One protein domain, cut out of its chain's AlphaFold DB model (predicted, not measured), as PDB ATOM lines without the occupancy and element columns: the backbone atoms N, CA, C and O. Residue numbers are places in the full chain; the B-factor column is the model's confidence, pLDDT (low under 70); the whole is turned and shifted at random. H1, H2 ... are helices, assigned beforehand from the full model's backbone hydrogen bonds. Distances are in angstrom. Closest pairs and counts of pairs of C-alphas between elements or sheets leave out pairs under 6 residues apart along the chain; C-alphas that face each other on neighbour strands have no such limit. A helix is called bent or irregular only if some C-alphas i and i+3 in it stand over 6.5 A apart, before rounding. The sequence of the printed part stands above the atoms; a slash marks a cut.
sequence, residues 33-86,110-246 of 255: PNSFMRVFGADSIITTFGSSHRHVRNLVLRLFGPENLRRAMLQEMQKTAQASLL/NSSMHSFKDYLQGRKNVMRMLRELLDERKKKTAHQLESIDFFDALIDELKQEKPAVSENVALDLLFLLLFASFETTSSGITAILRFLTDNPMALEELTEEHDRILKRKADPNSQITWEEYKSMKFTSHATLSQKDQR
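AT A GLANCE: This is residues 33 to 86 and 110 to 246 of the 255 residues of the protein "Os03g0658100 protein" of Oryza sativa subsp. japonica (UniProt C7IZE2). Look for one long helix, H6, that runs like a beam between two groups of helices: H4, H1, H5 and H2 toward its first end, where H4 and H1 touch it, and H7 and H9 toward its last end, with the short H8 near H7 and away from the beam. H2 and the kinked H3 lead from the first group toward H8 and make another side of a loose frame, with few contacts across it. The printed part has 191 residues with nine named helices, H1 to H9 in order, no named strand, and the class all helix; the helix packing is mostly crossed. The whole is only just loose, close to compact, with a radius of gyration of the C-alphas of 19.9 A and spans of 54 by 45 by 35 A.

IN THESE COORDINATES: Find C-alpha 34 at (112.504, 136.448, 47.653), where H1, residues 34 to 40, begins. Next come H2, residues 51 to 63, 18.9 A long, and H3, residues 66 to 86, 28.2 A. H3 has a kink of 51 degrees near residue 73 and is only just irregular: C-alphas 71 and 74 are 6.9 A apart. After the cut, find H4, residues 116 to 139, 35.1 A, and H5, residues 150 to 158. H6, residues 167 to 198, runs 46.6 A from C-alpha 167 at (133.884, 132.123, 50.573). H7, residues 200 to 216, 24.6 A, H8, residues 226 to 230, and H9, residues 233 to 244, follow; H9 ends at C-alpha 244, (112.364, 155.836, 69.839).

HOW THE PARTS SIT: Start at the hub, H6. Its residues 171 to 175 alone touch H4, closest at the C-alphas of Leu 130 and Leu 171, 6.7 A, at a steep tilt of 62 degrees, opposite ways. Farther along, its residues 191 to 192 alone touch H9, about perpendicular at 75 degrees; the closest C-alphas, of Ile 192 and Thr 239, are 6.9 A apart. H6 and H7 touch only at the corner, and only just, with 3 pairs of C-alphas within 8 A. Look at C-alphas 70 and 226: H3 and H8 are close but not clearly touching there, at 6.0 A. H4 and H7 are apart. In H2, H4, H5, H6, H8 and H9 every O i to N i+4 pair is within hydrogen-bond range; H1 has 2 of 3, H3 13 of 17 and H7 12 of 13.

THE WHOLE: The C-alphas farthest apart, those of Glu 161 and Met 201, are 58.3 A apart. Residues 87 to 109 are not printed, and C-alphas 86 and 110 are 21.7 A apart across this cut. Of the links that are printed whole, none is long. The model's pLDDT is under 70 at residues 42 to 49, 110 to 114, 141 to 148 and 240 to 246.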
ATOM      1  N   PRO A  33     111.360 138.417  52.024       79.12
ATOM      2  CA  PRO A  33     110.873 138.191  50.669       79.12
ATOM      3  C   PRO A  33     111.965 137.718  49.702       79.12
ATOM      4  O   PRO A  33     113.117 138.151  49.766       79.12
ATOM      5  N   ASN A  34     111.583 136.934  48.690       79.94
ATOM      6  CA  ASN A  34     112.504 136.448  47.653       79.94
ATOM      7  C   ASN A  34     113.283 137.573  46.945       79.94
ATOM      8  O   ASN A  34     114.428 137.378  46.537       79.94
ATOM      9  N   SER A  35     112.691 138.760  46.792       78.88
ATOM     10  CA  SER A  35     113.383 139.925  46.230       78.88
ATOM     11  C   SER A  35     114.575 140.360  47.081       78.88
ATOM     12  O   SER A  35     115.616 140.693  46.525       78.88
ATOM     13  N   PHE A  36     114.440 140.311  48.408       77.56
ATOM     14  CA  PHE A  36     115.508 140.615  49.357       77.56
ATOM     15  C   PHE A  36     116.602 139.538  49.301       77.56
ATOM     16  O   PHE A  36     117.785 139.855  49.190       77.56
ATOM     17  N   MET A  37     116.216 138.262  49.230       79.38
ATOM     18  CA  MET A  37     117.171 137.149  49.134       79.38
ATOM     19  C   MET A  37     117.979 137.146  47.830       79.38
ATOM     20  O   MET A  37     119.173 136.855  47.835       79.38
ATOM     21  N   ARG A  38     117.375 137.544  46.705       81.44
ATOM     22  CA  ARG A  38     118.091 137.724  45.423       81.44
ATOM     23  C   ARG A  38     119.151 138.824  45.474       81.44
ATOM     24  O   ARG A  38     120.055 138.849  44.641       81.44
ATOM     25  N   VAL A  39     119.000 139.737  46.421       80.38
ATOM     26  CA  VAL A  39     119.809 140.934  46.592       80.38
ATOM     27  C   VAL A  39     120.918 140.726  47.625       80.38
ATOM     28  O   VAL A  39     122.030 141.186  47.391       80.38
ATOM     29  N   PHE A  40     120.673 140.012  48.721       78.56
ATOM     30  CA  PHE A  40     121.688 139.788  49.761       78.56
ATOM     31  C   PHE A  40     122.334 138.403  49.722       78.56
ATOM     32  O   PHE A  40     123.369 138.211  50.348       78.56
ATOM     33  N   GLY A  41     121.795 137.485  48.918       76.12
ATOM     34  CA  GLY A  41     122.275 136.110  48.812       76.12
ATOM     35  C   GLY A  41     121.437 135.165  49.666       76.12
ATOM     36  O   GLY A  41     121.183 135.427  50.842       76.12
ATOM     37  N   ALA A  42     121.002 134.057  49.058       68.94
ATOM     38  CA  ALA A  42     120.185 133.029  49.706       68.94
ATOM     39  C   ALA A  42     120.906 132.326  50.870       68.94
ATOM     40  O   ALA A  42     120.246 131.836  51.781       68.94
ATOM     41  N   ASP A  43     122.240 132.349  50.850       67.56
ATOM     42  CA  ASP A  43     123.114 131.739  51.855       67.56
ATOM     43  C   ASP A  43     123.686 132.776  52.845       67.56
ATOM     44  O   ASP A  43     124.623 132.487  53.588       67.56
ATOM     45  N   SER A  44     123.168 134.011  52.844       66.88
ATOM     46  CA  SER A  44     123.613 135.050  53.779       66.88
ATOM     47  C   SER A  44     123.253 134.704  55.233       66.88
ATOM     48  O   SER A  44     122.369 133.891  55.507       66.88
ATOM     49  N   ILE A  45     123.911 135.369  56.192       64.31
ATOM     50  CA  ILE A  45     123.663 135.182  57.637       64.31
ATOM     51  C   ILE A  45     122.175 135.301  58.011       64.31
ATOM     52  O   ILE A  45     121.724 134.664  58.954       64.31
ATOM     53  N   ILE A  46     121.422 136.084  57.238       61.22
ATOM     54  CA  ILE A  46     120.010 136.405  57.447       61.22
ATOM     55  C   ILE A  46     119.111 135.164  57.344       61.22
ATOM     56  O   ILE A  46     118.065 135.104  57.980       61.22
ATOM     57  N   THR A  47     119.524 134.168  56.562       61.69
ATOM     58  CA  THR A  47     118.800 132.903  56.362       61.69
ATOM     59  C   THR A  47     119.514 131.702  56.952       61.69
ATOM     60  O   THR A  47     119.033 130.574  56.834       61.69
ATOM     61  N   THR A  48     120.668 131.914  57.584       63.22
ATOM     62  CA  THR A  48     121.361 130.842  58.293       63.22
ATOM     63  C   THR A  48     120.762 130.710  59.693       63.22
ATOM     64  O   THR A  48     120.485 131.714  60.335       63.22
ATOM     65  N   PHE A  49     120.605 129.483  60.197       66.56
ATOM     66  CA  PHE A  49     120.052 129.219  61.532       66.56
ATOM     67  C   PHE A  49     121.008 128.376  62.384       66.56
ATOM     68  O   PHE A  49     121.888 127.675  61.868       66.56
ATOM     69  N   GLY A  50     120.842 128.423  63.707       71.75
ATOM     70  CA  GLY A  50     121.526 127.522  64.635       71.75
ATOM     71  C   GLY A  50     123.026 127.804  64.793       71.75
ATOM     72  O   GLY A  50     123.452 128.945  64.980       71.75
ATOM     73  N   SER A  51     123.858 126.758  64.786       71.00
ATOM     74  CA  SER A  51     125.292 126.878  65.104       71.00
ATOM     75  C   SER A  51     126.053 127.786  64.138       71.00
ATOM     76  O   SER A  51     126.923 128.537  64.577       71.00
ATOM     77  N   SER A  52     125.703 127.762  62.850       70.19
ATOM     78  CA  SER A  52     126.336 128.607  61.837       70.19
ATOM     79  C   SER A  52     125.954 130.076  62.021       70.19
ATOM     80  O   SER A  52     126.841 130.923  62.053       70.19
ATOM     81  N   HIS A  53     124.673 130.383  62.267       76.12
ATOM     82  CA  HIS A  53     124.232 131.746  62.593       76.12
ATOM     83  C   HIS A  53     124.974 132.302  63.814       76.12
ATOM     84  O   HIS A  53     125.545 133.392  63.758       76.12
ATOM     85  N   ARG A  54     125.054 131.517  64.898       78.88
ATOM     86  CA  ARG A  54     125.768 131.905  66.124       78.88
ATOM     87  C   ARG A  54     127.249 132.174  65.871       78.88
ATOM     88  O   ARG A  54     127.794 133.140  66.405       78.88
ATOM     89  N   HIS A  55     127.902 131.341  65.064       80.12
ATOM     90  CA  HIS A  55     129.315 131.504  64.729       80.12
ATOM     91  C   HIS A  55     129.571 132.781  63.927       80.12
ATOM     92  O   HIS A  55     130.426 133.586  64.301       80.12
ATOM     93  N   VAL A  56     128.781 133.018  62.877       77.94
ATOM     94  CA  VAL A  56     128.895 134.237  62.067       77.94
ATOM     95  C   VAL A  56     128.555 135.476  62.893       77.94
ATOM     96  O   VAL A  56     129.281 136.467  62.845       77.94
ATOM     97  N   ARG A  57     127.524 135.414  63.741       80.19
ATOM     98  CA  ARG A  57     127.202 136.489  64.686       80.19
ATOM     99  C   ARG A  57     128.391 136.808  65.591       80.19
ATOM    100  O   ARG A  57     128.715 137.975  65.775       80.19
ATOM    101  N   ASN A  58     129.081 135.797  66.114       81.88
ATOM    102  CA  ASN A  58     130.277 135.993  66.934       81.88
ATOM    103  C   ASN A  58     131.456 136.584  66.138       81.88
ATOM    104  O   ASN A  58     132.219 137.376  66.688       81.88
ATOM    105  N   LEU A  59     131.620 136.236  64.856       80.56
ATOM    106  CA  LEU A  59     132.585 136.891  63.959       80.56
ATOM    107  C   LEU A  59     132.275 138.389  63.807       80.56
ATOM    108  O   LEU A  59     133.161 139.218  63.994       80.56
ATOM    109  N   VAL A  60     131.015 138.744  63.549       79.94
ATOM    110  CA  VAL A  60     130.575 140.145  63.407       79.94
ATOM    111  C   VAL A  60     130.704 140.917  64.725       79.94
ATOM    112  O   VAL A  60     131.187 142.047  64.738       79.94
ATOM    113  N   LEU A  61     130.334 140.313  65.858       80.75
ATOM    114  CA  LEU A  61     130.461 140.938  67.181       80.75
ATOM    115  C   LEU A  61     131.914 141.139  67.604       80.75
ATOM    116  O   LEU A  61     132.196 142.068  68.354       80.75
ATOM    117  N   ARG A  62     132.849 140.314  67.119       76.81
ATOM    118  CA  ARG A  62     134.275 140.597  67.290       76.81
ATOM    119  C   ARG A  62     134.653 141.889  66.574       76.81
ATOM    120  O   ARG A  62     135.366 142.689  67.165       76.81
ATOM    121  N   LEU A  63     134.140 142.145  65.370       74.00
ATOM    122  CA  LEU A  63     134.427 143.379  64.631       74.00
ATOM    123  C   LEU A  63     133.844 144.626  65.305       74.00
ATOM    124  O   LEU A  63     134.567 145.582  65.551       74.00
ATOM    125  N   PHE A  64     132.550 144.612  65.618       73.81
ATOM    126  CA  PHE A  64     131.854 145.765  66.207       73.81
ATOM    127  C   PHE A  64     131.828 145.729  67.739       73.81
ATOM    128  O   PHE A  64     131.028 146.408  68.382       73.81
ATOM    129  N   GLY A  65     132.690 144.912  68.340       77.88
ATOM    130  CA  GLY A  65     132.830 144.824  69.782       77.88
ATOM    131  C   GLY A  65     133.405 146.119  70.363       77.88
ATOM    132  O   GLY A  65     134.105 146.859  69.669       77.88
ATOM    133  N   PRO A  66     133.176 146.390  71.659       77.62
ATOM    134  CA  PRO A  66     133.620 147.626  72.303       77.62
ATOM    135  C   PRO A  66     135.135 147.851  72.194       77.62
ATOM    136  O   PRO A  66     135.581 148.993  72.107       77.62
ATOM    137  N   GLU A  67     135.937 146.782  72.153       80.00
ATOM    138  CA  GLU A  67     137.386 146.897  71.971       80.00
ATOM    139  C   GLU A  67     137.776 147.400  70.578       80.00
ATOM    140  O   GLU A  67     138.598 148.309  70.474       80.00
ATOM    141  N   ASN A  68     137.178 146.855  69.517       78.31
ATOM    142  CA  ASN A  68     137.492 147.245  68.142       78.31
ATOM    143  C   ASN A  68     136.873 148.594  67.769       78.31
ATOM    144  O   ASN A  68     137.535 149.402  67.115       78.31
ATOM    145  N   LEU A  69     135.680 148.903  68.290       80.50
ATOM    146  CA  LEU A  69     135.111 150.251  68.224       80.50
ATOM    147  C   LEU A  69     136.090 151.281  68.798       80.50
ATOM    148  O   LEU A  69     136.389 152.287  68.157       80.50
ATOM    149  N   ARG A  70     136.643 150.992  69.981       83.88
ATOM    150  CA  ARG A  70     137.611 151.856  70.658       83.88
ATOM    151  C   ARG A  70     138.946 151.968  69.921       83.88
ATOM    152  O   ARG A  70     139.502 153.062  69.878       83.88
ATOM    153  N   ARG A  71     139.512 150.851  69.455       78.44
ATOM    154  CA  ARG A  71     140.902 150.790  68.969       78.44
ATOM    155  C   ARG A  71     141.053 151.099  67.484       78.44
ATOM    156  O   ARG A  71     142.048 151.707  67.121       78.44
ATOM    157  N   ALA A  72     140.108 150.665  66.656       75.50
ATOM    158  CA  ALA A  72     140.248 150.703  65.202       75.50
ATOM    159  C   ALA A  72     139.250 151.655  64.530       75.50
ATOM    160  O   ALA A  72     139.594 152.304  63.550       75.50
ATOM    161  N   MET A  73     138.021 151.765  65.047       81.88
ATOM    162  CA  MET A  73     136.956 152.475  64.324       81.88
ATOM    163  C   MET A  73     136.798 153.938  64.732       81.88
ATOM    164  O   MET A  73     136.574 154.775  63.867       81.88
ATOM    165  N   LEU A  74     136.915 154.269  66.021       88.12
ATOM    166  CA  LEU A  74     136.597 155.611  66.523       88.12
ATOM    167  C   LEU A  74     137.381 156.722  65.802       88.12
ATOM    168  O   LEU A  74     136.808 157.735  65.400       88.12
ATOM    169  N   GLN A  75     138.684 156.519  65.621       86.94
ATOM    170  CA  GLN A  75     139.563 157.500  64.986       86.94
ATOM    171  C   GLN A  75     139.298 157.620  63.483       86.94
ATOM    172  O   GLN A  75     139.241 158.731  62.961       86.94
ATOM    173  N   GLU A  76     139.078 156.497  62.797       85.69
ATOM    174  CA  GLU A  76     138.732 156.494  61.374       85.69
ATOM    175  C   GLU A  76     137.375 157.162  61.131       85.69
ATOM    176  O   GLU A  76     137.267 158.033  60.273       85.69
ATOM    177  N   MET A  77     136.368 156.871  61.962       87.62
ATOM    178  CA  MET A  77     135.063 157.534  61.901       87.62
ATOM    179  C   MET A  77     135.184 159.049  62.077       87.62
ATOM    180  O   MET A  77     134.550 159.798  61.333       87.62
ATOM    181  N   GLN A  78     136.008 159.515  63.021       89.94
ATOM    182  CA  GLN A  78     136.250 160.946  63.196       89.94
ATOM    183  C   GLN A  78     136.902 161.561  61.952       89.94
ATOM    184  O   GLN A  78     136.447 162.608  61.494       89.94
ATOM    185  N   LYS A  79     137.944 160.927  61.395       89.56
ATOM    186  CA  LYS A  79     138.623 161.415  60.182       89.56
ATOM    187  C   LYS A  79     137.659 161.504  59.004       89.56
ATOM    188  O   LYS A  79     137.634 162.526  58.323       89.56
ATOM    189  N   THR A  80     136.845 160.471  58.785       87.38
ATOM    190  CA  THR A  80     135.835 160.458  57.722       87.38
ATOM    191  C   THR A  80     134.804 161.561  57.932       87.38
ATOM    192  O   THR A  80     134.546 162.328  57.008       87.38
ATOM    193  N   ALA A  81     134.262 161.703  59.147       88.56
ATOM    194  CA  ALA A  81     133.295 162.754  59.456       88.56
ATOM    195  C   ALA A  81     133.884 164.155  59.235       88.56
ATOM    196  O   ALA A  81     133.239 165.008  58.630       88.56
ATOM    197  N   GLN A  82     135.125 164.387  59.667       89.19
ATOM    198  CA  GLN A  82     135.814 165.657  59.459       89.19
ATOM    199  C   GLN A  82     136.041 165.940  57.971       89.19
ATOM    200  O   GLN A  82     135.761 167.046  57.520       89.19
ATOM    201  N   ALA A  83     136.509 164.955  57.201       88.81
ATOM    202  CA  ALA A  83     136.715 165.103  55.763       88.81
ATOM    203  C   ALA A  83     135.407 165.440  55.028       88.81
ATOM    204  O   ALA A  83     135.402 166.336  54.185       88.81
ATOM    205  N   SER A  84     134.299 164.785  55.388       86.88
ATOM    206  CA  SER A  84     132.970 165.097  54.850       86.88
ATOM    207  C   SER A  84     132.508 166.505  55.224       86.88
ATOM    208  O   SER A  84     132.067 167.250  54.363       86.88
ATOM    209  N   LEU A  85     132.647 166.919  56.486       87.94
ATOM    210  CA  LEU A  85     132.248 168.269  56.902       87.94
ATOM    211  C   LEU A  85     133.078 169.353  56.203       87.94
ATOM    212  O   LEU A  85     132.529 170.368  55.782       87.94
ATOM    213  N   LEU A  86     134.386 169.131  56.042       89.44
ATOM    214  CA  LEU A  86     135.269 170.048  55.321       89.44
ATOM    215  C   LEU A  86     134.891 170.160  53.839       89.44
ATOM    216  O   LEU A  86     134.922 171.263  53.299       89.44
ATOM    217  N   ASN A 110     126.493 158.525  39.888       38.12
ATOM    218  CA  ASN A 110     125.077 158.873  39.785       38.12
ATOM    219  C   ASN A 110     124.286 157.846  38.963       38.12
ATOM    220  O   ASN A 110     124.161 157.946  37.745       38.12
ATOM    221  N   SER A 111     123.764 156.832  39.633       42.91
ATOM    222  CA  SER A 111     122.771 155.912  39.104       42.91
ATOM    223  C   SER A 111     121.740 155.808  40.195       42.91
ATOM    224  O   SER A 111     121.847 154.992  41.109       42.91
ATOM    225  N   SER A 112     120.788 156.727  40.156       44.78
ATOM    226  CA  SER A 112     119.666 156.704  41.063       44.78
ATOM    227  C   SER A 112     118.968 155.345  40.916       44.78
ATOM    228  O   SER A 112     118.550 154.926  39.834       44.78
ATOM    229  N   MET A 113     118.994 154.584  42.011       50.44
ATOM    230  CA  MET A 113     118.727 153.148  42.066       50.44
ATOM    231  C   MET A 113     117.213 152.903  41.992       50.44
ATOM    232  O   MET A 113     116.568 152.561  42.978       50.44
ATOM    233  N   HIS A 114     116.615 153.178  40.831       57.44
ATOM    234  CA  HIS A 114     115.160 153.231  40.669       57.44
ATOM    235  C   HIS A 114     114.535 151.890  40.268       57.44
ATOM    236  O   HIS A 114     113.330 151.712  40.448       57.44
ATOM    237  N   SER A 115     115.314 150.930  39.752       73.38
ATOM    238  CA  SER A 115     114.803 149.608  39.378       73.38
ATOM    239  C   SER A 115     115.532 148.455  40.070       73.38
ATOM    240  O   SER A 115     116.729 148.499  40.349       73.38
ATOM    241  N   PHE A 116     114.811 147.349  40.283       73.94
ATOM    242  CA  PHE A 116     115.385 146.110  40.820       73.94
ATOM    243  C   PHE A 116     116.550 145.575  39.964       73.94
ATOM    244  O   PHE A 116     117.449 144.912  40.475       73.94
ATOM    245  N   LYS A 117     116.565 145.873  38.656       78.62
ATOM    246  CA  LYS A 117     117.666 145.493  37.758       78.62
ATOM    247  C   LYS A 117     118.942 146.277  38.063       78.62
ATOM    248  O   LYS A 117     120.010 145.669  38.090       78.62
ATOM    249  N   ASP A 118     118.820 147.574  38.334       79.50
ATOM    250  CA  ASP A 118     119.961 148.434  38.662       79.50
ATOM    251  C   ASP A 118     120.604 147.982  39.971       79.50
ATOM    252  O   ASP A 118     121.824 147.844  40.040       79.50
ATOM    253  N   TYR A 119     119.783 147.613  40.960       78.56
ATOM    254  CA  TYR A 119     120.271 147.028  42.208       78.56
ATOM    255  C   TYR A 119     121.093 145.756  41.950       78.56
ATOM    256  O   TYR A 119     122.210 145.610  42.445       78.56
ATOM    257  N   LEU A 120     120.561 144.817  41.159       83.94
ATOM    258  CA  LEU A 120     121.272 143.572  40.853       83.94
ATOM    259  C   LEU A 120     122.583 143.825  40.097       83.94
ATOM    260  O   LEU A 120     123.552 143.090  40.296       83.94
ATOM    261  N   GLN A 121     122.633 144.847  39.242       85.00
ATOM    262  CA  GLN A 121     123.860 145.236  38.556       85.00
ATOM    263  C   GLN A 121     124.872 145.876  39.517       85.00
ATOM    264  O   GLN A 121     126.047 145.511  39.488       85.00
ATOM    265  N   GLY A 122     124.414 146.754  40.413       86.56
ATOM    266  CA  GLY A 122     125.224 147.320  41.492       86.56
ATOM    267  C   GLY A 122     125.826 146.229  42.375       86.56
ATOM    268  O   GLY A 122     127.043 146.187  42.557       86.56
ATOM    269  N   ARG A 123     125.010 145.257  42.810       87.06
ATOM    270  CA  ARG A 123     125.474 144.073  43.551       87.06
ATOM    271  C   ARG A 123     126.582 143.337  42.805       87.06
ATOM    272  O   ARG A 123     127.607 143.040  43.406       87.06
ATOM    273  N   LYS A 124     126.422 143.047  41.507       89.19
ATOM    274  CA  LYS A 124     127.466 142.361  40.715       89.19
ATOM    275  C   LYS A 124     128.791 143.123  40.729       89.19
ATOM    276  O   LYS A 124     129.841 142.505  40.880       89.19
ATOM    277  N   ASN A 125     128.738 144.446  40.588       89.81
ATOM    278  CA  ASN A 125     129.930 145.291  40.587       89.81
ATOM    279  C   ASN A 125     130.631 145.269  41.953       89.81
ATOM    280  O   ASN A 125     131.835 145.028  42.008       89.81
ATOM    281  N   VAL A 126     129.878 145.447  43.044       90.31
ATOM    282  CA  VAL A 126     130.422 145.426  44.411       90.31
ATOM    283  C   VAL A 126     130.975 144.046  44.763       90.31
ATOM    284  O   VAL A 126     132.085 143.950  45.273       90.31
ATOM    285  N   MET A 127     130.266 142.963  44.434       90.69
ATOM    286  CA  MET A 127     130.735 141.595  44.696       90.69
ATOM    287  C   MET A 127     132.037 141.272  43.959       90.69
ATOM    288  O   MET A 127     132.890 140.575  44.506       90.69
ATOM    289  N   ARG A 128     132.219 141.794  42.738       92.50
ATOM    290  CA  ARG A 128     133.488 141.681  42.007       92.50
ATOM    291  C   ARG A 128     134.618 142.390  42.757       92.50
ATOM    292  O   ARG A 128     135.655 141.777  42.979       92.50
ATOM    293  N   MET A 129     134.396 143.629  43.197       93.25
ATOM    294  CA  MET A 129     135.390 144.395  43.960       93.25
ATOM    295  C   MET A 129     135.728 143.737  45.305       93.25
ATOM    296  O   MET A 129     136.897 143.621  45.655       93.25
ATOM    297  N   LEU A 130     134.723 143.261  46.051       92.38
ATOM    298  CA  LEU A 130     134.933 142.555  47.320       92.38
ATOM    299  C   LEU A 130     135.760 141.281  47.129       92.38
ATOM    300  O   LEU A 130     136.626 140.991  47.950       92.38
ATOM    301  N   ARG A 131     135.521 140.543  46.040       93.75
ATOM    302  CA  ARG A 131     136.299 139.351  45.688       93.75
ATOM    303  C   ARG A 131     137.747 139.701  45.353       93.75
ATOM    304  O   ARG A 131     138.645 139.080  45.908       93.75
ATOM    305  N   GLU A 132     137.964 140.714  44.515       92.69
ATOM    306  CA  GLU A 132     139.304 141.218  44.178       92.69
ATOM    307  C   GLU A 132     140.081 141.608  45.449       92.69
ATOM    308  O   GLU A 132     141.190 141.123  45.667       92.69
ATOM    309  N   LEU A 133     139.460 142.381  46.348       89.69
ATOM    310  CA  LEU A 133     140.057 142.782  47.627       89.69
ATOM    311  C   LEU A 133     140.360 141.590  48.548       89.69
ATOM    312  O   LEU A 133     141.415 141.550  49.187       89.69
ATOM    313  N   LEU A 134     139.449 140.617  48.633       89.94
ATOM    314  CA  LEU A 134     139.646 139.410  49.438       89.94
ATOM    315  C   LEU A 134     140.828 138.584  48.907       89.94
ATOM    316  O   LEU A 134     141.669 138.135  49.688       89.94
ATOM    317  N   ASP A 135     140.925 138.416  47.589       90.50
ATOM    318  CA  ASP A 135     141.998 137.661  46.939       90.50
ATOM    319  C   ASP A 135     143.358 138.354  47.055       90.50
ATOM    320  O   ASP A 135     144.379 137.689  47.252       90.50
ATOM    321  N   GLU A 136     143.399 139.683  46.972       88.69
ATOM    322  CA  GLU A 136     144.610 140.464  47.234       88.69
ATOM    323  C   GLU A 136     145.096 140.287  48.672       88.69
ATOM    324  O   GLU A 136     146.284 140.044  48.902       88.69
ATOM    325  N   ARG A 137     144.187 140.350  49.651       86.31
ATOM    326  CA  ARG A 137     144.531 140.182  51.068       86.31
ATOM    327  C   ARG A 137     144.995 138.769  51.399       86.31
ATOM    328  O   ARG A 137     145.966 138.622  52.134       86.31
ATOM    329  N   LYS A 138     144.400 137.733  50.799       86.12
ATOM    330  CA  LYS A 138     144.860 136.338  50.959       86.12
ATOM    331  C   LYS A 138     146.314 136.126  50.522       86.12
ATOM    332  O   LYS A 138     146.967 135.224  51.041       86.12
ATOM    333  N   LYS A 139     146.813 136.924  49.569       85.06
ATOM    334  CA  LYS A 139     148.195 136.844  49.062       85.06
ATOM    335  C   LYS A 139     149.212 137.570  49.947       85.06
ATOM    336  O   LYS A 139     150.405 137.315  49.803       85.06
ATOM    337  N   LYS A 140     148.777 138.474  50.832       80.06
ATOM    338  CA  LYS A 140     149.678 139.201  51.738       80.06
ATOM    339  C   LYS A 140     150.169 138.278  52.859       80.06
ATOM    340  O   LYS A 140     149.407 137.504  53.433       80.06
ATOM    341  N   THR A 141     151.457 138.366  53.182       61.97
ATOM    342  CA  THR A 141     152.073 137.595  54.275       61.97
ATOM    343  C   THR A 141     151.754 138.242  55.627       61.97
ATOM    344  O   THR A 141     151.672 139.463  55.713       61.97
ATOM    345  N   ALA A 142     151.656 137.451  56.703       59.41
ATOM    346  CA  ALA A 142     151.318 137.917  58.060       59.41
ATOM    347  C   ALA A 142     152.186 139.084  58.590       59.41
ATOM    348  O   ALA A 142     151.743 139.847  59.438       59.41
ATOM    349  N   HIS A 143     153.403 139.264  58.065       54.09
ATOM    350  CA  HIS A 143     154.304 140.368  58.418       54.09
ATOM    351  C   HIS A 143     153.963 141.721  57.761       54.09
ATOM    352  O   HIS A 143     154.647 142.703  58.028       54.09
ATOM    353  N   GLN A 144     152.946 141.783  56.896       55.16
ATOM    354  CA  GLN A 144     152.529 142.993  56.168       55.16
ATOM    355  C   GLN A 144     151.203 143.586  56.679       55.16
ATOM    356  O   GLN A 144     150.648 144.476  56.035       55.16
ATOM    357  N   LEU A 145     150.666 143.082  57.794       58.66
ATOM    358  CA  LEU A 145     149.403 143.542  58.373       58.66
ATOM    359  C   LEU A 145     149.675 144.546  59.501       58.66
ATOM    360  O   LEU A 145     150.192 144.178  60.553       58.66
ATOM    361  N   GLU A 146     149.328 145.815  59.275       56.62
ATOM    362  CA  GLU A 146     149.453 146.899  60.266       56.62
ATOM    363  C   GLU A 146     148.307 146.886  61.296       56.62
ATOM    364  O   GLU A 146     148.483 147.324  62.433       56.62
ATOM    365  N   SER A 147     147.145 146.333  60.932       61.78
ATOM    366  CA  SER A 147     145.978 146.172  61.805       61.78
ATOM    367  C   SER A 147     145.132 144.983  61.353       61.78
ATOM    368  O   SER A 147     144.886 144.852  60.157       61.78
ATOM    369  N   ILE A 148     144.660 144.160  62.293       67.38
ATOM    370  CA  ILE A 148     143.702 143.077  62.017       67.38
ATOM    371  C   ILE A 148     142.315 143.700  61.856       67.38
ATOM    372  O   ILE A 148     141.773 144.247  62.820       67.38
ATOM    373  N   ASP A 149     141.737 143.603  60.662       76.38
ATOM    374  CA  ASP A 149     140.360 144.024  60.400       76.38
ATOM    375  C   ASP A 149     139.433 142.832  60.095       76.38
ATOM    376  O   ASP A 149     139.776 141.660  60.277       76.38
ATOM    377  N   PHE A 150     138.196 143.120  59.688       79.56
ATOM    378  CA  PHE A 150     137.206 142.077  59.434       79.56
ATOM    379  C   PHE A 150     137.573 141.138  58.287       79.56
ATOM    380  O   PHE A 150     137.229 139.956  58.342       79.56
ATOM    381  N   PHE A 151     138.253 141.641  57.251       83.00
ATOM    382  CA  PHE A 151     138.698 140.787  56.156       83.00
ATOM    383  C   PHE A 151     139.689 139.755  56.678       83.00
ATOM    384  O   PHE A 151     139.598 138.596  56.292       83.00
ATOM    385  N   ASP A 152     140.582 140.145  57.585       82.94
ATOM    386  CA  ASP A 152     141.572 139.232  58.154       82.94
ATOM    387  C   ASP A 152     140.895 138.158  59.015       82.94
ATOM    388  O   ASP A 152     141.163 136.971  58.844       82.94
ATOM    389  N   ALA A 153     139.920 138.546  59.845       81.62
ATOM    390  CA  ALA A 153     139.125 137.596  60.625       81.62
ATOM    391  C   ALA A 153     138.350 136.598  59.741       81.62
ATOM    392  O   ALA A 153     138.245 135.418  60.084       81.62
ATOM    393  N   LEU A 154     137.819 137.051  58.601       85.56
ATOM    394  CA  LEU A 154     137.171 136.176  57.620       85.56
ATOM    395  C   LEU A 154     138.173 135.280  56.892       85.56
ATOM    396  O   LEU A 154     137.883 134.112  56.655       85.56
ATOM    397  N   ILE A 155     139.349 135.793  56.540       87.56
ATOM    398  CA  ILE A 155     140.405 135.005  55.902       87.56
ATOM    399  C   ILE A 155     140.879 133.895  56.843       87.56
ATOM    400  O   ILE A 155     141.056 132.762  56.393       87.56
ATOM    401  N   ASP A 156     141.054 134.187  58.129       85.88
ATOM    402  CA  ASP A 156     141.438 133.195  59.134       85.88
ATOM    403  C   ASP A 156     140.361 132.122  59.321       85.88
ATOM    404  O   ASP A 156     140.681 130.939  59.435       85.88
ATOM    405  N   GLU A 157     139.083 132.504  59.280       85.62
ATOM    406  CA  GLU A 157     137.967 131.558  59.276       85.62
ATOM    407  C   GLU A 157     137.995 130.644  58.043       85.62
ATOM    408  O   GLU A 157     137.878 129.428  58.174       85.62
ATOM    409  N   LEU A 158     138.223 131.205  56.853       87.81
ATOM    410  CA  LEU A 158     138.285 130.453  55.595       87.81
ATOM    411  C   LEU A 158     139.500 129.514  55.501       87.81
ATOM    412  O   LEU A 158     139.488 128.591  54.688       87.81
ATOM    413  N   LYS A 159     140.547 129.740  56.304       87.69
ATOM    414  CA  LYS A 159     141.753 128.898  56.367       87.69
ATOM    415  C   LYS A 159     141.615 127.688  57.294       87.69
ATOM    416  O   LYS A 159     142.505 126.837  57.289       87.69
ATOM    417  N   GLN A 160     140.562 127.607  58.108       86.06
ATOM    418  CA  GLN A 160     140.355 126.459  58.994       86.06
ATOM    419  C   GLN A 160     140.172 125.167  58.187       86.06
ATOM    420  O   GLN A 160     139.638 125.191  57.083       86.06
ATOM    421  N   GLU A 161     140.567 124.015  58.747       84.19
ATOM    422  CA  GLU A 161     140.409 122.708  58.077       84.19
ATOM    423  C   GLU A 161     138.945 122.396  57.724       84.19
ATOM    424  O   GLU A 161     138.659 121.722  56.734       84.19
ATOM    425  N   LYS A 162     138.016 122.884  58.552       83.75
ATOM    426  CA  LYS A 162     136.569 122.790  58.355       83.75
ATOM    427  C   LYS A 162     135.952 124.166  58.615       83.75
ATOM    428  O   LYS A 162     135.488 124.402  59.731       83.75
ATOM    429  N   PRO A 163     135.983 125.077  57.630       83.00
ATOM    430  CA  PRO A 163     135.488 126.431  57.822       83.00
ATOM    431  C   PRO A 163     133.972 126.400  58.031       83.00
ATOM    432  O   PRO A 163     133.252 125.671  57.340       83.00
ATOM    433  N   ALA A 164     133.467 127.186  58.983       79.56
ATOM    434  CA  ALA A 164     132.031 127.253  59.256       79.56
ATOM    435  C   ALA A 164     131.270 128.062  58.193       79.56
ATOM    436  O   ALA A 164     130.047 127.957  58.091       79.56
ATOM    437  N   VAL A 165     131.989 128.864  57.399       83.25
ATOM    438  CA  VAL A 165     131.455 129.651  56.282       83.25
ATOM    439  C   VAL A 165     132.227 129.374  54.999       83.25
ATOM    440  O   VAL A 165     133.441 129.189  55.013       83.25
ATOM    441  N   SER A 166     131.522 129.374  53.868       87.69
ATOM    442  CA  SER A 166     132.161 129.345  52.553       87.69
ATOM    443  C   SER A 166     132.602 130.748  52.133       87.69
ATOM    444  O   SER A 166     132.137 131.755  52.668       87.69
ATOM    445  N   GLU A 167     133.462 130.834  51.121       88.69
ATOM    446  CA  GLU A 167     133.884 132.123  50.573       88.69
ATOM    447  C   GLU A 167     132.710 132.955  50.036       88.69
ATOM    448  O   GLU A 167     132.680 134.169  50.220       88.69
ATOM    449  N   ASN A 168     131.712 132.315  49.417       87.38
ATOM    450  CA  ASN A 168     130.525 133.022  48.931       87.38
ATOM    451  C   ASN A 168     129.710 133.606  50.092       87.38
ATOM    452  O   ASN A 168     129.302 134.759  50.011       87.38
ATOM    453  N   VAL A 169     129.561 132.860  51.192       84.88
ATOM    454  CA  VAL A 169     128.900 133.347  52.416       84.88
ATOM    455  C   VAL A 169     129.686 134.507  53.035       84.88
ATOM    456  O   VAL A 169     129.089 135.487  53.473       84.88
ATOM    457  N   ALA A 170     131.020 134.442  53.035       87.50
ATOM    458  CA  ALA A 170     131.867 135.531  53.518       87.50
ATOM    459  C   ALA A 170     131.709 136.809  52.673       87.50
ATOM    460  O   ALA A 170     131.596 137.904  53.223       87.50
ATOM    461  N   LEU A 171     131.649 136.683  51.343       89.50
ATOM    462  CA  LEU A 171     131.415 137.818  50.443       89.50
ATOM    463  C   LEU A 171     129.999 138.390  50.592       89.50
ATOM    464  O   LEU A 171     129.842 139.611  50.622       89.50
ATOM    465  N   ASP A 172     128.986 137.536  50.740       87.38
ATOM    466  CA  ASP A 172     127.607 137.964  51.005       87.38
ATOM    467  C   ASP A 172     127.488 138.682  52.354       87.38
ATOM    468  O   ASP A 172     126.792 139.692  52.456       87.38
ATOM    469  N   LEU A 173     128.226 138.231  53.372       85.31
ATOM    470  CA  LEU A 173     128.311 138.900  54.668       85.31
ATOM    471  C   LEU A 173     128.988 140.273  54.567       85.31
ATOM    472  O   LEU A 173     128.486 141.239  55.135       85.31
ATOM    473  N   LEU A 174     130.099 140.386  53.832       87.69
ATOM    474  CA  LEU A 174     130.766 141.670  53.582       87.69
ATOM    475  C   LEU A 174     129.838 142.652  52.864       87.69
ATOM    476  O   LEU A 174     129.724 143.810  53.270       87.69
ATOM    477  N   PHE A 175     129.139 142.183  51.829       87.88
ATOM    478  CA  PHE A 175     128.161 142.983  51.101       87.88
ATOM    479  C   PHE A 175     127.007 143.431  52.004       87.88
ATOM    480  O   PHE A 175     126.636 144.604  51.997       87.88
ATOM    481  N   LEU A 176     126.468 142.513  52.810       84.56
ATOM    482  CA  LEU A 176     125.398 142.810  53.751       84.56
ATOM    483  C   LEU A 176     125.818 143.863  54.777       84.56
ATOM    484  O   LEU A 176     125.071 144.808  55.003       84.56
ATOM    485  N   LEU A 177     126.992 143.718  55.394       83.38
ATOM    486  CA  LEU A 177     127.476 144.670  56.395       83.38
ATOM    487  C   LEU A 177     127.698 146.057  55.791       83.38
ATOM    488  O   LEU A 177     127.303 147.050  56.401       83.38
ATOM    489  N   LEU A 178     128.263 146.128  54.581       84.31
ATOM    490  CA  LEU A 178     128.441 147.388  53.862       84.31
ATOM    491  C   LEU A 178     127.089 148.069  53.618       84.31
ATOM    492  O   LEU A 178     126.900 149.220  54.004       84.31
ATOM    493  N   PHE A 179     126.124 147.335  53.058       81.62
ATOM    494  CA  PHE A 179     124.796 147.870  52.763       81.62
ATOM    495  C   PHE A 179     124.026 148.272  54.028       81.62
ATOM    496  O   PHE A 179     123.459 149.361  54.090       81.62
ATOM    497  N   ALA A 180     124.028 147.410  55.049       79.75
ATOM    498  CA  ALA A 180     123.356 147.668  56.315       79.75
ATOM    499  C   ALA A 180     123.925 148.921  56.987       79.75
ATOM    500  O   ALA A 180     123.155 149.777  57.412       79.75
ATOM    501  N   SER A 181     125.256 149.062  57.026       78.06
ATOM    502  CA  SER A 181     125.904 150.236  57.619       78.06
ATOM    503  C   SER A 181     125.556 151.530  56.885       78.06
ATOM    504  O   SER A 181     125.331 152.553  57.532       78.06
ATOM    505  N   PHE A 182     125.446 151.474  55.559       75.75
ATOM    506  CA  PHE A 182     125.166 152.622  54.712       75.75
ATOM    507  C   PHE A 182     123.734 153.145  54.889       75.75
ATOM    508  O   PHE A 182     123.540 154.292  55.305       75.75
ATOM    509  N   GLU A 183     122.725 152.303  54.643       73.12
ATOM    510  CA  GLU A 183     121.318 152.731  54.649       73.12
ATOM    511  C   GLU A 183     120.884 153.246  56.029       73.12
ATOM    512  O   GLU A 183     120.222 154.288  56.141       73.12
ATOM    513  N   THR A 184     121.285 152.549  57.102       77.88
ATOM    514  CA  THR A 184     120.873 152.920  58.461       77.88
ATOM    515  C   THR A 184     121.596 154.167  58.952       77.88
ATOM    516  O   THR A 184     120.965 155.033  59.560       77.88
ATOM    517  N   THR A 185     122.902 154.293  58.687       82.25
ATOM    518  CA  THR A 185     123.696 155.435  59.173       82.25
ATOM    519  C   THR A 185     123.338 156.708  58.420       82.25
ATOM    520  O   THR A 185     123.116 157.735  59.058       82.25
ATOM    521  N   SER A 186     123.196 156.641  57.091       79.50
ATOM    522  CA  SER A 186     122.784 157.785  56.267       79.50
ATOM    523  C   SER A 186     121.424 158.332  56.705       79.50
ATOM    524  O   SER A 186     121.266 159.527  56.984       79.50
ATOM    525  N   SER A 187     120.455 157.434  56.895       79.12
ATOM    526  CA  SER A 187     119.126 157.801  57.388       79.12
ATOM    527  C   SER A 187     119.152 158.340  58.822       79.12
ATOM    528  O   SER A 187     118.430 159.290  59.128       79.12
ATOM    529  N   GLY A 188     119.989 157.767  59.694       82.69
ATOM    530  CA  GLY A 188     120.165 158.204  61.080       82.69
ATOM    531  C   GLY A 188     120.772 159.603  61.190       82.69
ATOM    532  O   GLY A 188     120.201 160.463  61.858       82.69
ATOM    533  N   ILE A 189     121.872 159.869  60.481       84.81
ATOM    534  CA  ILE A 189     122.516 161.193  60.437       84.81
ATOM    535  C   ILE A 189     121.548 162.236  59.875       84.81
ATOM    536  O   ILE A 189     121.376 163.299  60.468       84.81
ATOM    537  N   THR A 190     120.851 161.912  58.783       85.00
ATOM    538  CA  THR A 190     119.839 162.800  58.190       85.00
ATOM    539  C   THR A 190     118.724 163.129  59.189       85.00
ATOM    540  O   THR A 190     118.287 164.275  59.281       85.00
ATOM    541  N   ALA A 191     118.263 162.142  59.967       83.50
ATOM    542  CA  ALA A 191     117.252 162.348  61.001       83.50
ATOM    543  C   ALA A 191     117.738 163.291  62.104       83.50
ATOM    544  O   ALA A 191     117.013 164.209  62.479       83.50
ATOM    545  N   ILE A 192     118.964 163.078  62.586       87.25
ATOM    546  CA  ILE A 192     119.582 163.892  63.634       87.25
ATOM    547  C   ILE A 192     119.749 165.333  63.153       87.25
ATOM    548  O   ILE A 192     119.337 166.251  63.850       87.25
ATOM    549  N   LEU A 193     120.282 165.546  61.947       87.94
ATOM    550  CA  LEU A 193     120.464 166.892  61.396       87.94
ATOM    551  C   LEU A 193     119.132 167.624  61.227       87.94
ATOM    552  O   LEU A 193     119.027 168.796  61.585       87.94
ATOM    553  N   ARG A 194     118.093 166.924  60.756       86.00
ATOM    554  CA  ARG A 194     116.741 167.484  60.696       86.00
ATOM    555  C   ARG A 194     116.226 167.863  62.086       86.00
ATOM    556  O   ARG A 194     115.780 168.986  62.271       86.00
ATOM    557  N   PHE A 195     116.339 166.963  63.063       87.38
ATOM    558  CA  PHE A 195     115.927 167.232  64.442       87.38
ATOM    559  C   PHE A 195     116.638 168.456  65.031       87.38
ATOM    560  O   PHE A 195     115.976 169.314  65.607       87.38
ATOM    561  N   LEU A 196     117.957 168.565  64.859       89.75
ATOM    562  CA  LEU A 196     118.741 169.697  65.359       89.75
ATOM    563  C   LEU A 196     118.371 171.013  64.662       89.75
ATOM    564  O   LEU A 196     118.329 172.052  65.313       89.75
ATOM    565  N   THR A 197     118.056 170.966  63.364       88.38
ATOM    566  CA  THR A 197     117.595 172.142  62.604       88.38
ATOM    567  C   THR A 197     116.236 172.636  63.107       88.38
ATOM    568  O   THR A 197     116.021 173.840  63.214       88.38
ATOM    569  N   ASP A 198     115.343 171.713  63.470       91.56
ATOM    570  CA  ASP A 198     114.001 172.031  63.970       91.56
ATOM    571  C   ASP A 198     113.993 172.420  65.470       91.56
ATOM    572  O   ASP A 198     113.014 172.988  65.954       91.56
ATOM    573  N   ASN A 199     115.066 172.129  66.225       91.81
ATOM    574  CA  ASN A 199     115.141 172.306  67.683       91.81
ATOM    575  C   ASN A 199     116.409 173.080  68.104       91.81
ATOM    576  O   ASN A 199     117.388 172.467  68.543       91.81
ATOM    577  N   PRO A 200     116.405 174.426  68.056       94.31
ATOM    578  CA  PRO A 200     117.596 175.237  68.332       94.31
ATOM    579  C   PRO A 200     118.147 175.064  69.754       94.31
ATOM    580  O   PRO A 200     119.359 175.088  69.935       94.31
ATOM    581  N   MET A 201     117.290 174.813  70.752       93.44
ATOM    582  CA  MET A 201     117.737 174.527  72.125       93.44
ATOM    583  C   MET A 201     118.553 173.230  72.211       93.44
ATOM    584  O   MET A 201     119.544 173.165  72.932       93.44
ATOM    585  N   ALA A 202     118.158 172.198  71.457       93.31
ATOM    586  CA  ALA A 202     118.900 170.942  71.411       93.31
ATOM    587  C   ALA A 202     120.249 171.119  70.698       93.31
ATOM    588  O   ALA A 202     121.238 170.506  71.090       93.31
ATOM    589  N   LEU A 203     120.300 171.968  69.666       93.81
ATOM    590  CA  LEU A 203     121.551 172.325  69.005       93.81
ATOM    591  C   LEU A 203     122.492 173.083  69.952       93.81
ATOM    592  O   LEU A 203     123.669 172.744  70.015       93.81
ATOM    593  N   GLU A 204     121.979 174.046  70.716       95.75
ATOM    594  CA  GLU A 204     122.761 174.792  71.710       95.75
ATOM    595  C   GLU A 204     123.353 173.861  72.776       95.75
ATOM    596  O   GLU A 204     124.563 173.880  73.006       95.75
ATOM    597  N   GLU A 205     122.548 172.966  73.354       95.50
ATOM    598  CA  GLU A 205     123.026 171.995  74.346       95.50
ATOM    599  C   GLU A 205     124.089 171.042  73.766       95.50
ATOM    600  O   GLU A 205     125.093 170.744  74.426       95.50
ATOM    601  N   LEU A 206     123.917 170.606  72.510       95.25
ATOM    602  CA  LEU A 206     124.902 169.793  71.795       95.25
ATOM    603  C   LEU A 206     126.222 170.548  71.598       95.25
ATOM    604  O   LEU A 206     127.295 169.976  71.820       95.25
ATOM    605  N   THR A 207     126.156 171.814  71.183       95.19
ATOM    606  CA  THR A 207     127.330 172.674  71.000       95.19
ATOM    607  C   THR A 207     128.054 172.879  72.323       95.19
ATOM    608  O   THR A 207     129.265 172.667  72.391       95.19
ATOM    609  N   GLU A 208     127.335 173.193  73.400       96.50
ATOM    610  CA  GLU A 208     127.944 173.350  74.718       96.50
ATOM    611  C   GLU A 208     128.617 172.064  75.218       96.50
ATOM    612  O   GLU A 208     129.697 172.123  75.815       96.50
ATOM    613  N   GLU A 209     127.997 170.896  75.011       96.12
ATOM    614  CA  GLU A 209     128.592 169.604  75.362       96.12
ATOM    615  C   GLU A 209     129.946 169.410  74.665       96.12
ATOM    616  O   GLU A 209     130.941 169.095  75.329       96.12
ATOM    617  N   HIS A 210     130.003 169.644  73.353       94.19
ATOM    618  CA  HIS A 210     131.223 169.464  72.568       94.19
ATOM    619  C   HIS A 210     132.281 170.532  72.876       94.19
ATOM    620  O   HIS A 210     133.460 170.193  73.002       94.19
ATOM    621  N   ASP A 211     131.888 171.781  73.125       94.44
ATOM    622  CA  ASP A 211     132.794 172.846  73.567       94.44
ATOM    623  C   ASP A 211     133.434 172.528  74.920       94.44
ATOM    624  O   ASP A 211     134.630 172.757  75.127       94.44
ATOM    625  N   ARG A 212     132.662 171.967  75.861       94.25
ATOM    626  CA  ARG A 212     133.187 171.505  77.157       94.25
ATOM    627  C   ARG A 212     134.205 170.378  76.982       94.25
ATOM    628  O   ARG A 212     135.167 170.315  77.747       94.25
ATOM    629  N   ILE A 213     134.016 169.490  76.006       93.12
ATOM    630  CA  ILE A 213     134.985 168.435  75.682       93.12
ATOM    631  C   ILE A 213     136.256 169.055  75.092       93.12
ATOM    632  O   ILE A 213     137.339 168.799  75.617       93.12
ATOM    633  N   LEU A 214     136.133 169.928  74.088       90.94
ATOM    634  CA  LEU A 214     137.273 170.585  73.438       90.94
ATOM    635  C   LEU A 214     138.108 171.422  74.414       90.94
ATOM    636  O   LEU A 214     139.329 171.318  74.409       90.94
ATOM    637  N   LYS A 215     137.475 172.186  75.314       91.81
ATOM    638  CA  LYS A 215     138.177 172.999  76.328       91.81
ATOM    639  C   LYS A 215     139.000 172.174  77.321       91.81
ATOM    640  O   LYS A 215     139.919 172.709  77.931       91.81
ATOM    641  N   ARG A 216     138.663 170.895  77.519       90.56
ATOM    642  CA  ARG A 216     139.414 169.985  78.398       90.56
ATOM    643  C   ARG A 216     140.579 169.296  77.690       90.56
ATOM    644  O   ARG A 216     141.408 168.695  78.372       90.56
ATOM    645  N   LYS A 217     140.649 169.360  76.356       90.12
ATOM    646  CA  LYS A 217     141.746 168.759  75.599       90.12
ATOM    647  C   LYS A 217     143.047 169.512  75.846       90.12
ATOM    648  O   LYS A 217     143.087 170.736  75.795       90.12
ATOM    649  N   ALA A 218     144.124 168.756  76.051       85.38
ATOM    650  CA  ALA A 218     145.475 169.317  76.098       85.38
ATOM    651  C   ALA A 218     145.931 169.817  74.716       85.38
ATOM    652  O   ALA A 218     146.604 170.838  74.621       85.38
ATOM    653  N   ASP A 219     145.532 169.112  73.654       88.56
ATOM    654  CA  ASP A 219     145.754 169.498  72.261       88.56
ATOM    655  C   ASP A 219     144.406 169.538  71.517       88.56
ATOM    656  O   ASP A 219     143.778 168.483  71.350       88.56
ATOM    657  N   PRO A 220     143.947 170.716  71.053       80.50
ATOM    658  CA  PRO A 220     142.715 170.853  70.276       80.50
ATOM    659  C   PRO A 220     142.686 170.021  68.987       80.50
ATOM    660  O   PRO A 220     141.608 169.623  68.551       80.50
ATOM    661  N   ASN A 221     143.850 169.725  68.398       83.25
ATOM    662  CA  ASN A 221     143.965 168.968  67.149       83.25
ATOM    663  C   ASN A 221     144.100 167.454  67.368       83.25
ATOM    664  O   ASN A 221     144.144 166.686  66.405       83.25
ATOM    665  N   SER A 222     144.155 167.007  68.624       88.44
ATOM    666  CA  SER A 222     144.222 165.583  68.939       88.44
ATOM    667  C   SER A 222     142.927 164.860  68.560       88.44
ATOM    668  O   SER A 222     141.815 165.395  68.661       88.44
ATOM    669  N   GLN A 223     143.061 163.598  68.153       88.50
ATOM    670  CA  GLN A 223     141.913 162.737  67.875       88.50
ATOM    671  C   GLN A 223     141.071 162.507  69.138       88.50
ATOM    672  O   GLN A 223     141.549 162.635  70.266       88.50
ATOM    673  N   ILE A 224     139.791 162.205  68.948       90.69
ATOM    674  CA  ILE A 224     138.860 161.892  70.025       90.69
ATOM    675  C   ILE A 224     139.303 160.619  70.745       90.69
ATOM    676  O   ILE A 224     139.653 159.606  70.135       90.69
ATOM    677  N   THR A 225     139.278 160.672  72.069       91.75
ATOM    678  CA  THR A 225     139.568 159.519  72.918       91.75
ATOM    679  C   THR A 225     138.288 158.774  73.290       91.75
ATOM    680  O   THR A 225     137.181 159.311  73.266       91.75
ATOM    681  N   TRP A 226     138.436 157.518  73.708       90.94
ATOM    682  CA  TRP A 226     137.306 156.708  74.174       90.94
ATOM    683  C   TRP A 226     136.578 157.306  75.386       90.94
ATOM    684  O   TRP A 226     135.362 157.175  75.512       90.94
ATOM    685  N   GLU A 227     137.312 157.958  76.290       90.88
ATOM    686  CA  GLU A 227     136.720 158.588  77.473       90.88
ATOM    687  C   GLU A 227     135.917 159.839  77.103       90.88
ATOM    688  O   GLU A 227     134.830 160.048  77.640       90.88
ATOM    689  N   GLU A 228     136.394 160.623  76.134       92.31
ATOM    690  CA  GLU A 228     135.657 161.769  75.598       92.31
ATOM    691  C   GLU A 228     134.379 161.329  74.891       92.31
ATOM    692  O   GLU A 228     133.318 161.873  75.189       92.31
ATOM    693  N   TYR A 229     134.456 160.301  74.041       91.56
ATOM    694  CA  TYR A 229     133.288 159.714  73.381       91.56
ATOM    695  C   TYR A 229     132.218 159.278  74.394       91.56
ATOM    696  O   TYR A 229     131.061 159.680  74.295       91.56
ATOM    697  N   LYS A 230     132.604 158.539  75.442       91.06
ATOM    698  CA  LYS A 230     131.671 158.137  76.514       91.06
ATOM    699  C   LYS A 230     131.104 159.315  77.311       91.06
ATOM    700  O   LYS A 230     130.079 159.162  77.973       91.06
ATOM    701  N   SER A 231     131.777 160.465  77.308       93.00
ATOM    702  CA  SER A 231     131.326 161.656  78.031       93.00
ATOM    703  C   SER A 231     130.232 162.448  77.303       93.00
ATOM    704  O   SER A 231     129.638 163.330  77.922       93.00
ATOM    705  N   MET A 232     129.937 162.111  76.040       94.00
ATOM    706  CA  MET A 232     128.913 162.740  75.196       94.00
ATOM    707  C   MET A 232     127.496 162.261  75.563       94.00
ATOM    708  O   MET A 232     126.841 161.508  74.830       94.00
ATOM    709  N   LYS A 233     127.040 162.632  76.761       92.25
ATOM    710  CA  LYS A 233     125.774 162.173  77.348       92.25
ATOM    711  C   LYS A 233     124.564 162.695  76.580       92.25
ATOM    712  O   LYS A 233     123.656 161.913  76.298       92.25
ATOM    713  N   PHE A 234     124.555 163.978  76.235       92.19
ATOM    714  CA  PHE A 234     123.474 164.593  75.473       92.19
ATOM    715  C   PHE A 234     123.446 164.058  74.043       92.19
ATOM    716  O   PHE A 234     122.393 163.641  73.574       92.19
ATOM    717  N   THR A 235     124.602 163.947  73.385       91.06
ATOM    718  CA  THR A 235     124.704 163.325  72.052       91.06
ATOM    719  C   THR A 235     124.130 161.903  72.049       91.06
ATOM    720  O   THR A 235     123.341 161.535  71.175       91.06
ATOM    721  N   SER A 236     124.464 161.101  73.065       87.12
ATOM    722  CA  SER A 236     123.910 159.750  73.238       87.12
ATOM    723  C   SER A 236     122.396 159.772  73.475       87.12
ATOM    724  O   SER A 236     121.671 158.938  72.943       87.12
ATOM    725  N   HIS A 237     121.884 160.738  74.235       84.94
ATOM    726  CA  HIS A 237     120.448 160.876  74.455       84.94
ATOM    727  C   HIS A 237     119.701 161.306  73.182       84.94
ATOM    728  O   HIS A 237     118.702 160.689  72.826       84.94
ATOM    729  N   ALA A 238     120.203 162.307  72.458       80.19
ATOM    730  CA  ALA A 238     119.602 162.801  71.220       80.19
ATOM    731  C   ALA A 238     119.523 161.703  70.146       80.19
ATOM    732  O   ALA A 238     118.496 161.543  69.486       80.19
ATOM    733  N   THR A 239     120.581 160.895  70.015       74.31
ATOM    734  CA  THR A 239     120.600 159.742  69.099       74.31
ATOM    735  C   THR A 239     119.583 158.664  69.493       74.31
ATOM    736  O   THR A 239     118.908 158.115  68.620       74.31
ATOM    737  N   LEU A 240     119.420 158.380  70.789       65.88
ATOM    738  CA  LEU A 240     118.458 157.390  71.291       65.88
ATOM    739  C   LEU A 240     117.003 157.875  71.213       65.88
ATOM    740  O   LEU A 240     116.144 157.107  70.788       65.88
ATOM    741  N   SER A 241     116.721 159.138  71.532       64.06
ATOM    742  CA  SER A 241     115.373 159.717  71.420       64.06
ATOM    743  C   SER A 241     114.868 159.714  69.974       64.06
ATOM    744  O   SER A 241     113.703 159.417  69.725       64.06
ATOM    745  N   GLN A 242     115.750 159.941  68.991       61.09
ATOM    746  CA  GLN A 242     115.386 159.806  67.573       61.09
ATOM    747  C   GLN A 242     115.122 158.352  67.148       61.09
ATOM    748  O   GLN A 242     114.343 158.116  66.221       61.09
ATOM    749  N   LYS A 243     115.743 157.377  67.821       54.47
ATOM    750  CA  LYS A 243     115.489 155.949  67.594       54.47
ATOM    751  C   LYS A 243     114.104 155.542  68.102       54.47
ATOM    752  O   LYS A 243     113.424 154.776  67.428       54.47
ATOM    753  N   ASP A 244     113.679 156.097  69.234       48.34
ATOM    754  CA  ASP A 244     112.364 155.836  69.839       48.34
ATOM    755  C   ASP A 244     111.220 156.475  69.029       48.34
ATOM    756  O   ASP A 244     110.139 155.913  68.869       48.34
ATOM    757  N   GLN A 245     111.492 157.619  68.396       44.62
ATOM    758  CA  GLN A 245     110.531 158.325  67.545       44.62
ATOM    759  C   GLN A 245     110.338 157.686  66.157       44.62
ATOM    760  O   GLN A 245     109.501 158.142  65.374       44.62
ATOM    761  N   ARG A 246     111.104 156.636  65.818       47.44
ATOM    762  CA  ARG A 246     111.052 155.969  64.510       47.44
ATOM    763  C   ARG A 246     111.072 154.447  64.627       47.44
ATOM    764  O   ARG A 246     112.103 153.806  64.444       47.44
TER     765      ARG A 246